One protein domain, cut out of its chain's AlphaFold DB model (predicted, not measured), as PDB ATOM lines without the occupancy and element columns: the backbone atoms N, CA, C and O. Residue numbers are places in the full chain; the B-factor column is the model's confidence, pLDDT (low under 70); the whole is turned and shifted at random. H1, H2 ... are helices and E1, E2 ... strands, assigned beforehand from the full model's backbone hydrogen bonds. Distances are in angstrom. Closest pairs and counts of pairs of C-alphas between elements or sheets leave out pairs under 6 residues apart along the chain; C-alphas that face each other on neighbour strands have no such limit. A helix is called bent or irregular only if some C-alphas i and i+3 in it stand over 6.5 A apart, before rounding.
ATOM      1  N   VAL A   3      85.071 153.621 170.342       72.69
ATOM      2  CA  VAL A   3      84.932 154.591 171.427       72.69
ATOM      3  C   VAL A   3      85.987 154.270 172.476       72.69
ATOM      4  O   VAL A   3      86.024 153.170 173.031       72.69
ATOM      5  N   LEU A   4      86.855 155.241 172.738       74.00
ATOM      6  CA  LEU A   4      87.918 155.153 173.731       74.00
ATOM      7  C   LEU A   4      87.502 155.919 174.989       74.00
ATOM      8  O   LEU A   4      87.165 157.100 174.909       74.00
ATOM      9  N   ALA A   5      87.581 155.272 176.151       71.25
ATOM     10  CA  ALA A   5      87.488 155.943 177.445       71.25
ATOM     11  C   ALA A   5      88.488 155.324 178.427       71.25
ATOM     12  O   ALA A   5      88.714 154.111 178.416       71.25
ATOM     13  N   ASN A   6      89.103 156.161 179.269       70.75
ATOM     14  CA  ASN A   6      90.156 155.756 180.211       70.75
ATOM     15  C   ASN A   6      91.332 155.009 179.547       70.75
ATOM     16  O   ASN A   6      91.869 154.052 180.101       70.75
ATOM     17  N   GLY A   7      91.713 155.417 178.330       78.56
ATOM     18  CA  GLY A   7      92.824 154.810 177.586       78.56
ATOM     19  C   GLY A   7      92.557 153.395 177.063       78.56
ATOM     20  O   GLY A   7      93.489 152.734 176.613       78.56
ATOM     21  N   ARG A   8      91.306 152.915 177.112       77.38
ATOM     22  CA  ARG A   8      90.895 151.602 176.597       77.38
ATOM     23  C   ARG A   8      89.771 151.747 175.584       77.38
ATOM     24  O   ARG A   8      88.953 152.662 175.689       77.38
ATOM     25  N   VAL A   9      89.730 150.834 174.616       80.06
ATOM     26  CA  VAL A   9      88.582 150.691 173.716       80.06
ATOM     27  C   VAL A   9      87.439 150.096 174.527       80.06
ATOM     28  O   VAL A   9      87.578 149.013 175.086       80.06
ATOM     29  N   GLN A  10      86.342 150.837 174.630       78.94
ATOM     30  CA  GLN A  10      85.156 150.446 175.395       78.94
ATOM     31  C   GLN A  10      84.065 149.882 174.495       78.94
ATOM     32  O   GLN A  10      83.265 149.056 174.919       78.94
ATOM     33  N   LEU A  11      84.025 150.348 173.251       74.44
ATOM     34  CA  LEU A  11      83.008 149.962 172.293       74.44
ATOM     35  C   LEU A  11      83.614 150.029 170.900       74.44
ATOM     36  O   LEU A  11      84.220 151.037 170.553       74.44
ATOM     37  N   GLU A  12      83.487 148.971 170.110       78.31
ATOM     38  CA  GLU A  12      84.007 148.923 168.747       78.31
ATOM     39  C   GLU A  12      82.971 148.299 167.820       78.31
ATOM     40  O   GLU A  12      82.360 147.289 168.150       78.31
ATOM     41  N   GLY A  13      82.755 148.913 166.659       79.88
ATOM     42  CA  GLY A  13      81.798 148.409 165.687       79.88
ATOM     43  C   GLY A  13      81.508 149.373 164.545       79.88
ATOM     44  O   GLY A  13      82.168 150.409 164.366       79.88
ATOM     45  N   ALA A  14      80.512 149.015 163.739       82.12
ATOM     46  CA  ALA A  14      79.989 149.888 162.702       82.12
ATOM     47  C   ALA A  14      79.198 151.040 163.355       82.12
ATOM     48  O   ALA A  14      78.321 150.772 164.169       82.12
ATOM     49  N   PRO A  15      79.427 152.311 162.973       75.75
ATOM     50  CA  PRO A  15      78.748 153.476 163.554       75.75
ATOM     51  C   PRO A  15      77.223 153.332 163.671       75.75
ATOM     52  O   PRO A  15      76.638 153.731 164.670       75.75
ATOM     53  N   ARG A  16      76.585 152.736 162.655       79.19
ATOM     54  CA  ARG A  16      75.131 152.518 162.616       79.19
ATOM     55  C   ARG A  16      74.667 151.585 163.731       79.19
ATOM     56  O   ARG A  16      73.721 151.922 164.425       79.19
ATOM     57  N   ASP A  17      75.376 150.482 163.929       79.50
ATOM     58  CA  ASP A  17      75.071 149.471 164.945       79.50
ATOM     59  C   ASP A  17      75.208 150.041 166.366       79.50
ATOM     60  O   ASP A  17      74.353 149.834 167.229       79.50
ATOM     61  N   LEU A  18      76.226 150.883 166.577       74.69
ATOM     62  CA  LEU A  18      76.423 151.561 167.857       74.69
ATOM     63  C   LEU A  18      75.306 152.574 168.139       74.69
ATOM     64  O   LEU A  18      74.790 152.642 169.255       74.69
ATOM     65  N   ILE A  19      74.895 153.339 167.123       77.75
ATOM     66  CA  ILE A  19      73.764 154.271 167.226       77.75
ATOM     67  C   ILE A  19      72.472 153.507 167.536       77.75
ATOM     68  O   ILE A  19      71.715 153.927 168.410       77.75
ATOM     69  N   GLU A  20      72.223 152.381 166.864       78.88
ATOM     70  CA  GLU A  20      71.040 151.550 167.112       78.88
ATOM     71  C   GLU A  20      71.033 150.951 168.517       78.88
ATOM     72  O   GLU A  20      70.006 151.013 169.184       78.88
ATOM     73  N   SER A  21      72.183 150.501 169.021       75.12
ATOM     74  CA  SER A  21      72.328 149.991 170.392       75.12
ATOM     75  C   SER A  21      72.049 151.042 171.477       75.12
ATOM     76  O   SER A  21      71.787 150.702 172.632       75.12
ATOM     77  N   THR A  22      72.105 152.326 171.117       75.12
ATOM     78  CA  THR A  22      71.848 153.448 172.032       75.12
ATOM     79  C   THR A  22      70.416 153.993 171.892       75.12
ATOM     80  O   THR A  22      69.940 154.744 172.752       75.12
ATOM     81  N   ARG A  23      69.685 153.601 170.835       76.12
ATOM     82  CA  ARG A  23      68.275 153.978 170.658       76.12
ATOM     83  C   ARG A  23      67.416 153.372 171.759       76.12
ATOM     84  O   ARG A  23      67.598 152.229 172.157       76.12
ATOM     85  N   GLY A  24      66.456 154.160 172.237       82.25
ATOM     86  CA  GLY A  24      65.552 153.751 173.314       82.25
ATOM     87  C   GLY A  24      66.168 153.808 174.711       82.25
ATOM     88  O   GLY A  24      65.482 153.478 175.665       82.25
ATOM     89  N   ARG A  25      67.428 154.248 174.843       85.88
ATOM     90  CA  ARG A  25      68.102 154.406 176.144       85.88
ATOM     91  C   ARG A  25      68.540 155.838 176.428       85.88
ATOM     92  O   ARG A  25      68.861 156.177 177.563       85.88
ATOM     93  N   VAL A  26      68.582 156.681 175.397       89.06
ATOM     94  CA  VAL A  26      68.940 158.095 175.518       89.06
ATOM     95  C   VAL A  26      67.733 158.957 175.200       89.06
ATOM     96  O   VAL A  26      67.094 158.823 174.151       89.06
ATOM     97  N   TRP A  27      67.456 159.870 176.121       92.12
ATOM     98  CA  TRP A  27      66.302 160.752 176.080       92.12
ATOM     99  C   TRP A  27      66.758 162.197 176.217       92.12
ATOM    100  O   TRP A  27      67.699 162.486 176.954       92.12
ATOM    101  N   GLN A  28      66.094 163.112 175.518       92.69
ATOM    102  CA  GLN A  28      66.377 164.538 175.602       92.69
ATOM    103  C   GLN A  28      65.242 165.309 176.246       92.69
ATOM    104  O   GLN A  28      64.074 164.956 176.112       92.69
ATOM    105  N   ARG A  29      65.587 166.420 176.888       94.25
ATOM    106  CA  ARG A  29      64.616 167.428 177.299       94.25
ATOM    107  C   ARG A  29      65.230 168.809 177.193       94.25
ATOM    108  O   ARG A  29      66.415 168.993 177.455       94.25
ATOM    109  N   THR A  30      64.405 169.783 176.828       94.62
ATOM    110  CA  THR A  30      64.779 171.194 176.923       94.62
ATOM    111  C   THR A  30      64.260 171.754 178.240       94.62
ATOM    112  O   THR A  30      63.064 171.671 178.518       94.62
ATOM    113  N   ILE A  31      65.157 172.315 179.038       94.62
ATOM    114  CA  ILE A  31      64.891 172.853 180.373       94.62
ATOM    115  C   ILE A  31      65.432 174.280 180.478       94.62
ATOM    116  O   ILE A  31      66.221 174.723 179.634       94.62
ATOM    117  N   ASP A  32      65.018 174.996 181.519       95.00
ATOM    118  CA  ASP A  32      65.660 176.261 181.864       95.00
ATOM    119  C   ASP A  32      67.033 176.020 182.513       95.00
ATOM    120  O   ASP A  32      67.283 174.954 183.084       95.00
ATOM    121  N   HIS A  33      67.933 176.999 182.425       90.56
ATOM    122  CA  HIS A  33      69.284 176.875 182.972       90.56
ATOM    123  C   HIS A  33      69.268 176.633 184.484       90.56
ATOM    124  O   HIS A  33      70.009 175.785 184.974       90.56
ATOM    125  N   ASP A  34      68.379 177.323 185.198       93.44
ATOM    126  CA  ASP A  34      68.245 177.219 186.655       93.44
ATOM    127  C   ASP A  34      67.820 175.811 187.116       93.44
ATOM    128  O   ASP A  34      68.136 175.364 188.215       93.44
ATOM    129  N   GLN A  35      67.163 175.046 186.240       93.00
ATOM    130  CA  GLN A  35      66.703 173.697 186.561       93.00
ATOM    131  C   GLN A  35      67.796 172.636 186.404       93.00
ATOM    132  O   GLN A  35      67.617 171.508 186.871       93.00
ATOM    133  N   LEU A  36      68.911 172.957 185.741       91.69
ATOM    134  CA  LEU A  36      69.928 171.979 185.361       91.69
ATOM    135  C   LEU A  36      70.455 171.190 186.562       91.69
ATOM    136  O   LEU A  36      70.555 169.965 186.485       91.69
ATOM    137  N   ASP A  37      70.757 171.855 187.675       92.25
ATOM    138  CA  ASP A  37      71.281 171.173 188.858       92.25
ATOM    139  C   ASP A  37      70.243 170.258 189.514       92.25
ATOM    140  O   ASP A  37      70.586 169.149 189.919       92.25
ATOM    141  N   ASN A  38      68.958 170.624 189.501       93.75
ATOM    142  CA  ASN A  38      67.899 169.721 189.952       93.75
ATOM    143  C   ASN A  38      67.809 168.466 189.063       93.75
ATOM    144  O   ASN A  38      67.684 167.349 189.565       93.75
ATOM    145  N   TYR A  39      67.923 168.617 187.741       93.75
ATOM    146  CA  TYR A  39      67.926 167.468 186.833       93.75
ATOM    147  C   TYR A  39      69.168 166.581 187.009       93.75
ATOM    148  O   TYR A  39      69.033 165.363 186.928       93.75
ATOM    149  N   LYS A  40      70.349 167.146 187.310       90.31
ATOM    150  CA  LYS A  40      71.566 166.362 187.611       90.31
ATOM    151  C   LYS A  40      71.414 165.468 188.845       90.31
ATOM    152  O   LYS A  40      72.061 164.429 188.907       90.31
ATOM    153  N   LEU A  41      70.603 165.875 189.824       90.88
ATOM    154  CA  LEU A  41      70.367 165.098 191.046       90.88
ATOM    155  C   LEU A  41      69.398 163.931 190.822       90.88
ATOM    156  O   LEU A  41      69.534 162.893 191.460       90.88
ATOM    157  N   ASN A  42      68.424 164.106 189.927       90.75
ATOM    158  CA  ASN A  42      67.346 163.138 189.706       90.75
ATOM    159  C   ASN A  42      67.587 162.217 188.501       90.75
ATOM    160  O   ASN A  42      66.973 161.158 188.401       90.75
ATOM    161  N   HIS A  43      68.455 162.618 187.570       91.06
ATOM    162  CA  HIS A  43      68.686 161.895 186.329       91.06
ATOM    163  C   HIS A  43      70.167 161.740 186.027       91.06
ATOM    164  O   HIS A  43      70.994 162.613 186.290       91.06
ATOM    165  N   GLU A  44      70.484 160.641 185.353       90.50
ATOM    166  CA  GLU A  44      71.817 160.413 184.836       90.50
ATOM    167  C   GLU A  44      72.041 161.233 183.556       90.50
ATOM    168  O   GLU A  44      71.901 160.739 182.436       90.50
ATOM    169  N   ILE A  45      72.392 162.511 183.718       90.25
ATOM    170  CA  ILE A  45      72.763 163.374 182.594       90.25
ATOM    171  C   ILE A  45      74.105 162.895 182.022       90.25
ATOM    172  O   ILE A  45      75.109 162.763 182.736       90.25
ATOM    173  N   ILE A  46      74.117 162.622 180.720       88.06
ATOM    174  CA  ILE A  46      75.306 162.187 179.974       88.06
ATOM    175  C   ILE A  46      75.878 163.306 179.101       88.06
ATOM    176  O   ILE A  46      77.075 163.321 178.835       88.06
ATOM    177  N   SER A  47      75.045 164.270 178.705       87.38
ATOM    178  CA  SER A  47      75.448 165.454 177.947       87.38
ATOM    179  C   SER A  47      74.441 166.581 178.162       87.38
ATOM    180  O   SER A  47      73.263 166.332 178.417       87.38
ATOM    181  N   HIS A  48      74.891 167.828 178.073       90.50
ATOM    182  CA  HIS A  48      74.005 168.981 177.983       90.50
ATOM    183  C   HIS A  48      74.631 170.063 177.110       90.50
ATOM    184  O   HIS A  48      75.853 170.194 177.045       90.50
ATOM    185  N   ARG A  49      73.796 170.870 176.459       89.12
ATOM    186  CA  ARG A  49      74.241 172.021 175.668       89.12
ATOM    187  C   ARG A  49      73.296 173.199 175.825       89.12
ATOM    188  O   ARG A  49      72.090 173.014 175.972       89.12
ATOM    189  N   PHE A  50      73.837 174.405 175.724       92.06
ATOM    190  CA  PHE A  50      73.029 175.616 175.647       92.06
ATOM    191  C   PHE A  50      72.540 175.838 174.219       92.06
ATOM    192  O   PHE A  50      73.315 175.769 173.266       92.06
ATOM    193  N   PHE A  51      71.251 176.121 174.071       87.50
ATOM    194  CA  PHE A  51      70.634 176.430 172.790       87.50
ATOM    195  C   PHE A  51      69.492 177.429 172.990       87.50
ATOM    196  O   PHE A  51      68.563 177.168 173.749       87.50
ATOM    197  N   ALA A  52      69.570 178.577 172.311       89.06
ATOM    198  CA  ALA A  52      68.536 179.619 172.327       89.06
ATOM    199  C   ALA A  52      68.077 180.044 173.744       89.06
ATOM    200  O   ALA A  52      66.884 180.172 174.010       89.06
ATOM    201  N   GLY A  53      69.026 180.234 174.669       89.38
ATOM    202  CA  GLY A  53      68.735 180.642 176.052       89.38
ATOM    203  C   GLY A  53      68.194 179.528 176.954       89.38
ATOM    204  O   GLY A  53      67.859 179.790 178.102       89.38
ATOM    205  N   ARG A  54      68.126 178.290 176.460       94.19
ATOM    206  CA  ARG A  54      67.722 177.103 177.220       94.19
ATOM    207  C   ARG A  54      68.841 176.073 177.260       94.19
ATOM    208  O   ARG A  54      69.823 176.183 176.523       94.19
ATOM    209  N   VAL A  55      68.674 175.052 178.092       94.56
ATOM    210  CA  VAL A  55      69.582 173.907 178.151       94.56
ATOM    211  C   VAL A  55      68.876 172.687 177.582       94.56
ATOM    212  O   VAL A  55      67.795 172.314 178.028       94.56
ATOM    213  N   ILE A  56      69.494 172.051 176.593       92.69
ATOM    214  CA  ILE A  56      69.092 170.728 176.122       92.69
ATOM    215  C   ILE A  56      69.930 169.724 176.900       92.69
ATOM    216  O   ILE A  56      71.156 169.743 176.794       92.69
ATOM    217  N   ILE A  57      69.276 168.876 177.686       92.94
ATOM    218  CA  ILE A  57      69.910 167.788 178.430       92.94
ATOM    219  C   ILE A  57      69.657 166.459 177.723       92.94
ATOM    220  O   ILE A  57      68.560 166.228 177.220       92.94
ATOM    221  N   HIS A  58      70.660 165.589 177.732       91.88
ATOM    222  CA  HIS A  58      70.567 164.185 177.351       91.88
ATOM    223  C   HIS A  58      70.762 163.326 178.593       91.88
ATOM    224  O   HIS A  58      71.762 163.471 179.305       91.88
ATOM    225  N   VAL A  59      69.818 162.429 178.844       91.25
ATOM    226  CA  VAL A  59      69.837 161.504 179.977       91.25
ATOM    227  C   VAL A  59      69.898 160.069 179.483       91.25
ATOM    228  O   VAL A  59      69.282 159.732 178.471       91.25
ATOM    229  N   LEU A  60      70.630 159.231 180.212       88.62
ATOM    230  CA  LEU A  60      70.640 157.789 180.000       88.62
ATOM    231  C   LEU A  60      69.621 157.141 180.940       88.62
ATOM    232  O   LEU A  60      69.739 157.244 182.160       88.62
ATOM    233  N   SER A  61      68.615 156.476 180.381       89.00
ATOM    234  CA  SER A  61      67.608 155.734 181.137       89.00
ATOM    235  C   SER A  61      67.035 154.610 180.285       89.00
ATOM    236  O   SER A  61      66.803 154.803 179.096       89.00
ATOM    237  N   ASP A  62      66.816 153.438 180.879       86.38
ATOM    238  CA  ASP A  62      66.279 152.274 180.157       86.38
ATOM    239  C   ASP A  62      64.801 152.470 179.771       86.38
ATOM    240  O   ASP A  62      64.328 151.933 178.774       86.38
ATOM    241  N   GLU A  63      64.091 153.316 180.521       88.38
ATOM    242  CA  GLU A  63      62.703 153.695 180.275       88.38
ATOM    243  C   GLU A  63      62.600 155.192 179.973       88.38
ATOM    244  O   GLU A  63      63.440 155.986 180.400       88.38
ATOM    245  N   ARG A  64      61.548 155.595 179.253       89.94
ATOM    246  CA  ARG A  64      61.290 157.006 178.937       89.94
ATOM    247  C   ARG A  64      60.898 157.768 180.210       89.94
ATOM    248  O   ARG A  64      59.805 157.524 180.723       89.94
ATOM    249  N   PRO A  65      61.694 158.745 180.681       89.31
ATOM    250  CA  PRO A  65      61.276 159.593 181.786       89.31
ATOM    251  C   PRO A  65      60.187 160.574 181.324       89.31
ATOM    252  O   PRO A  65      60.152 160.987 180.159       89.31
ATOM    253  N   ASP A  66      59.301 160.968 182.238       89.88
ATOM    254  CA  ASP A  66      58.159 161.818 181.898       89.88
ATOM    255  C   ASP A  66      58.589 163.173 181.307       89.88
ATOM    256  O   ASP A  66      59.480 163.858 181.818       89.88
ATOM    257  N   GLY A  67      57.961 163.548 180.190       90.25
ATOM    258  CA  GLY A  67      58.250 164.771 179.438       90.25
ATOM    259  C   GLY A  67      59.660 164.856 178.836       90.25
ATOM    260  O   GLY A  67      60.136 165.959 178.562       90.25
ATOM    261  N   PHE A  68      60.341 163.725 178.651       93.19
ATOM    262  CA  PHE A  68      61.508 163.626 177.773       93.19
ATOM    263  C   PHE A  68      61.097 163.088 176.407       93.19
ATOM    264  O   PHE A  68      60.131 162.338 176.292       93.19
ATOM    265  N   ASP A  69      61.855 163.422 175.373       90.94
ATOM    266  CA  ASP A  69      61.666 162.950 174.008       90.94
ATOM    267  C   ASP A  69      62.775 161.972 173.608       90.94
ATOM    268  O   ASP A  69      63.909 162.095 174.081       90.94
ATOM    269  N   PRO A  70      62.488 160.984 172.743       87.31
ATOM    270  CA  PRO A  70      63.528 160.115 172.216       87.31
ATOM    271  C   PRO A  70      64.552 160.937 171.430       87.31
ATOM    272  O   PRO A  70      64.207 161.813 170.631       87.31
ATOM    273  N   VAL A  71      65.831 160.634 171.622       83.56
ATOM    274  CA  VAL A  71      66.877 161.150 170.738       83.56
ATOM    275  C   VAL A  71      66.892 160.287 169.481       83.56
ATOM    276  O   VAL A  71      66.881 159.060 169.568       83.56
ATOM    277  N   GLN A  72      66.919 160.902 168.291       70.81
ATOM    278  CA  GLN A  72      66.997 160.145 167.027       70.81
ATOM    279  C   GLN A  72      68.302 159.330 166.893       70.81
ATOM    280  O   GLN A  72      68.395 158.437 166.046       70.81
ATOM    281  N   GLY A  73      69.255 159.592 167.786       66.00
ATOM    282  CA  GLY A  73      70.536 158.925 167.913       66.00
ATOM    283  C   GLY A  73      71.576 159.556 166.996       66.00
ATOM    284  O   GLY A  73      71.357 159.706 165.794       66.00
ATOM    285  N   GLY A  74      72.721 159.903 167.571       75.81
ATOM    286  CA  GLY A  74      73.925 160.313 166.867       75.81
ATOM    287  C   GLY A  74      75.173 159.703 167.500       75.81
ATOM    288  O   GLY A  74      75.115 159.028 168.526       75.81
ATOM    289  N   LEU A  75      76.330 159.940 166.884       72.44
ATOM    290  CA  LEU A  75      77.602 159.416 167.397       72.44
ATOM    291  C   LEU A  75      78.003 160.037 168.738       72.44
ATOM    292  O   LEU A  75      78.662 159.382 169.541       72.44
ATOM    293  N   GLU A  76      77.586 161.277 168.990       77.38
ATOM    294  CA  GLU A  76      77.792 161.943 170.276       77.38
ATOM    295  C   GLU A  76      77.061 161.200 171.402       77.38
ATOM    296  O   GLU A  76      77.658 160.933 172.442       77.38
ATOM    297  N   ASP A  77      75.816 160.772 171.179       77.19
ATOM    298  CA  ASP A  77      75.034 160.038 172.180       77.19
ATOM    299  C   ASP A  77      75.659 158.679 172.510       77.19
ATOM    300  O   ASP A  77      75.751 158.316 173.681       77.19
ATOM    301  N   VAL A  78      76.159 157.961 171.495       77.94
ATOM    302  CA  VAL A  78      76.907 156.702 171.671       77.94
ATOM    303  C   VAL A  78      78.128 156.927 172.561       77.94
ATOM    304  O   VAL A  78      78.376 156.165 173.499       77.94
ATOM    305  N   TYR A  79      78.900 157.979 172.279       81.12
ATOM    306  CA  TYR A  79      80.099 158.313 173.039       81.12
ATOM    307  C   TYR A  79      79.769 158.616 174.506       81.12
ATOM    308  O   TYR A  79      80.363 158.021 175.408       81.12
ATOM    309  N   PHE A  80      78.790 159.489 174.759       81.50
ATOM    310  CA  PHE A  80      78.411 159.885 176.115       81.50
ATOM    311  C   PHE A  80      77.736 158.755 176.900       81.50
ATOM    312  O   PHE A  80      78.005 158.609 178.092       81.50
ATOM    313  N   ALA A  81      76.928 157.913 176.250       79.69
ATOM    314  CA  ALA A  81      76.349 156.724 176.874       79.69
ATOM    315  C   ALA A  81      77.437 155.714 177.266       79.69
ATOM    316  O   ALA A  81      77.426 155.189 178.379       79.69
ATOM    317  N   THR A  82      78.429 155.502 176.395       79.19
ATOM    318  CA  THR A  82      79.586 154.645 176.695       79.19
ATOM    319  C   THR A  82      80.375 155.199 177.878       79.19
ATOM    320  O   THR A  82      80.672 154.475 178.825       79.19
ATOM    321  N   LEU A  83      80.671 156.501 177.876       79.88
ATOM    322  CA  LEU A  83      81.394 157.153 178.966       79.88
ATOM    323  C   LEU A  83      80.623 157.068 180.294       79.88
ATOM    324  O   LEU A  83      81.222 156.839 181.345       79.88
ATOM    325  N   ALA A  84      79.297 157.199 180.251       80.75
ATOM    326  CA  ALA A  84      78.434 157.028 181.413       80.75
ATOM    327  C   ALA A  84      78.401 155.576 181.920       80.75
ATOM    328  O   ALA A  84      78.411 155.346 183.127       80.75
ATOM    329  N   SER A  85      78.463 154.587 181.032       76.69
ATOM    330  CA  SER A  85      78.607 153.188 181.443       76.69
ATOM    331  C   SER A  85      79.964 152.914 182.099       76.69
ATOM    332  O   SER A  85      80.041 152.099 183.010       76.69
ATOM    333  N   VAL A  86      81.024 153.601 181.668       74.38
ATOM    334  CA  VAL A  86      82.384 153.449 182.214       74.38
ATOM    335  C   VAL A  86      82.563 154.189 183.543       74.38
ATOM    336  O   VAL A  86      83.344 153.750 184.384       74.38
ATOM    337  N   ARG A  87      81.866 155.318 183.753       70.62
ATOM    338  CA  ARG A  87      81.912 156.067 185.025       70.62
ATOM    339  C   ARG A  87      81.117 155.385 186.136       70.62
ATOM    340  O   ARG A  87      81.373 155.660 187.305       70.62
ATOM    341  N   ARG A  88      80.144 154.532 185.786       64.31
ATOM    342  CA  ARG A  88      79.522 153.635 186.758       64.31
ATOM    343  C   ARG A  88      80.615 152.656 187.187       64.31
ATOM    344  O   ARG A  88      81.100 151.918 186.328       64.31
TER     345      ARG A  88
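What this domain is: This is residues 3 to 88 of the 94 residues of an uncharacterized protein of Novosphingobium sp. 9U (UniProt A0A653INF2). A twisted three-stranded sheet, E3, E5 and E4, has H2 over one face and H3 over the other. H3 also sits between this sheet and a small hairpin, E1 and E2, at one end of the long axis, with H1 packed on H3. The printed part has 86 residues, in chain order E1 E2 H1 E3 H2 E4 E5 H3, class mixed; both sheets are antiparallel, the larger in the order E3 E5 E4. It is compact, radius of gyration of the C-alphas 13.1 A, and only just elongated, spanning 37 by 24 by 24 A.

Where its parts are: In the larger sheet, E3 is residues 26 to 31, 16.1 A long, E5 residues 54 to 60, 19.7 A, and E4 residues 45 to 51, 16.5 A. H2 is residues 33 to 42, 15.4 A, and irregular: C-alphas 34 and 37 are 7.1 A apart. H3, residues 75 to 87, 18.5 A, ends at C-alpha 87 (81.912, 156.067, 185.025). E1 is residues 3 to 5, from C-alpha 3 (84.932, 154.591, 171.427), 6.7 A; E2 is 8 to 12, 10.8 A; H1 is 15 to 22, 10.9 A.

How they stand to each other: Between the antiparallel neighbours E3 and E5, N 29 and O 57 are within hydrogen-bond range at 3.0 A; between E5 and E4, a hairpin, N 56 and O 49 are within hydrogen-bond range at 2.8 A. H2 and H3 are on opposite faces, three layers in all, at heights over the sheet of 8.6 A and 8.3 A. E3, H2, E4 form a split strand-helix-strand unit, two strands running the same way with E5 between them, its crossover right-handed. H1 and H3 touch, Ile 19 and Val 78 having the closest C-alphas, 6.0 A, at a steep tilt of 53 degrees. In the hairpin E1 and E2, N 3 and O 11 are 2.7 A apart; the closest C-alphas of E1 and H3, Val 3 and Tyr 79, are 6.3 A apart. H1 and H3 have every O i to N i+4 pair within hydrogen-bond range, H2 4 of 6.

The domain as a whole: The C-alphas of Ala 14 and Asp 34, the two farthest apart, are 38.2 A apart. The printed part has no cut. The link from E5 to H3, residues 61 to 74, is long; residues 69 to 70 pair with residues 27 to 28 of E3. Mean pLDDT of the printed part is 84.3, with residues 73 and 88 under 70.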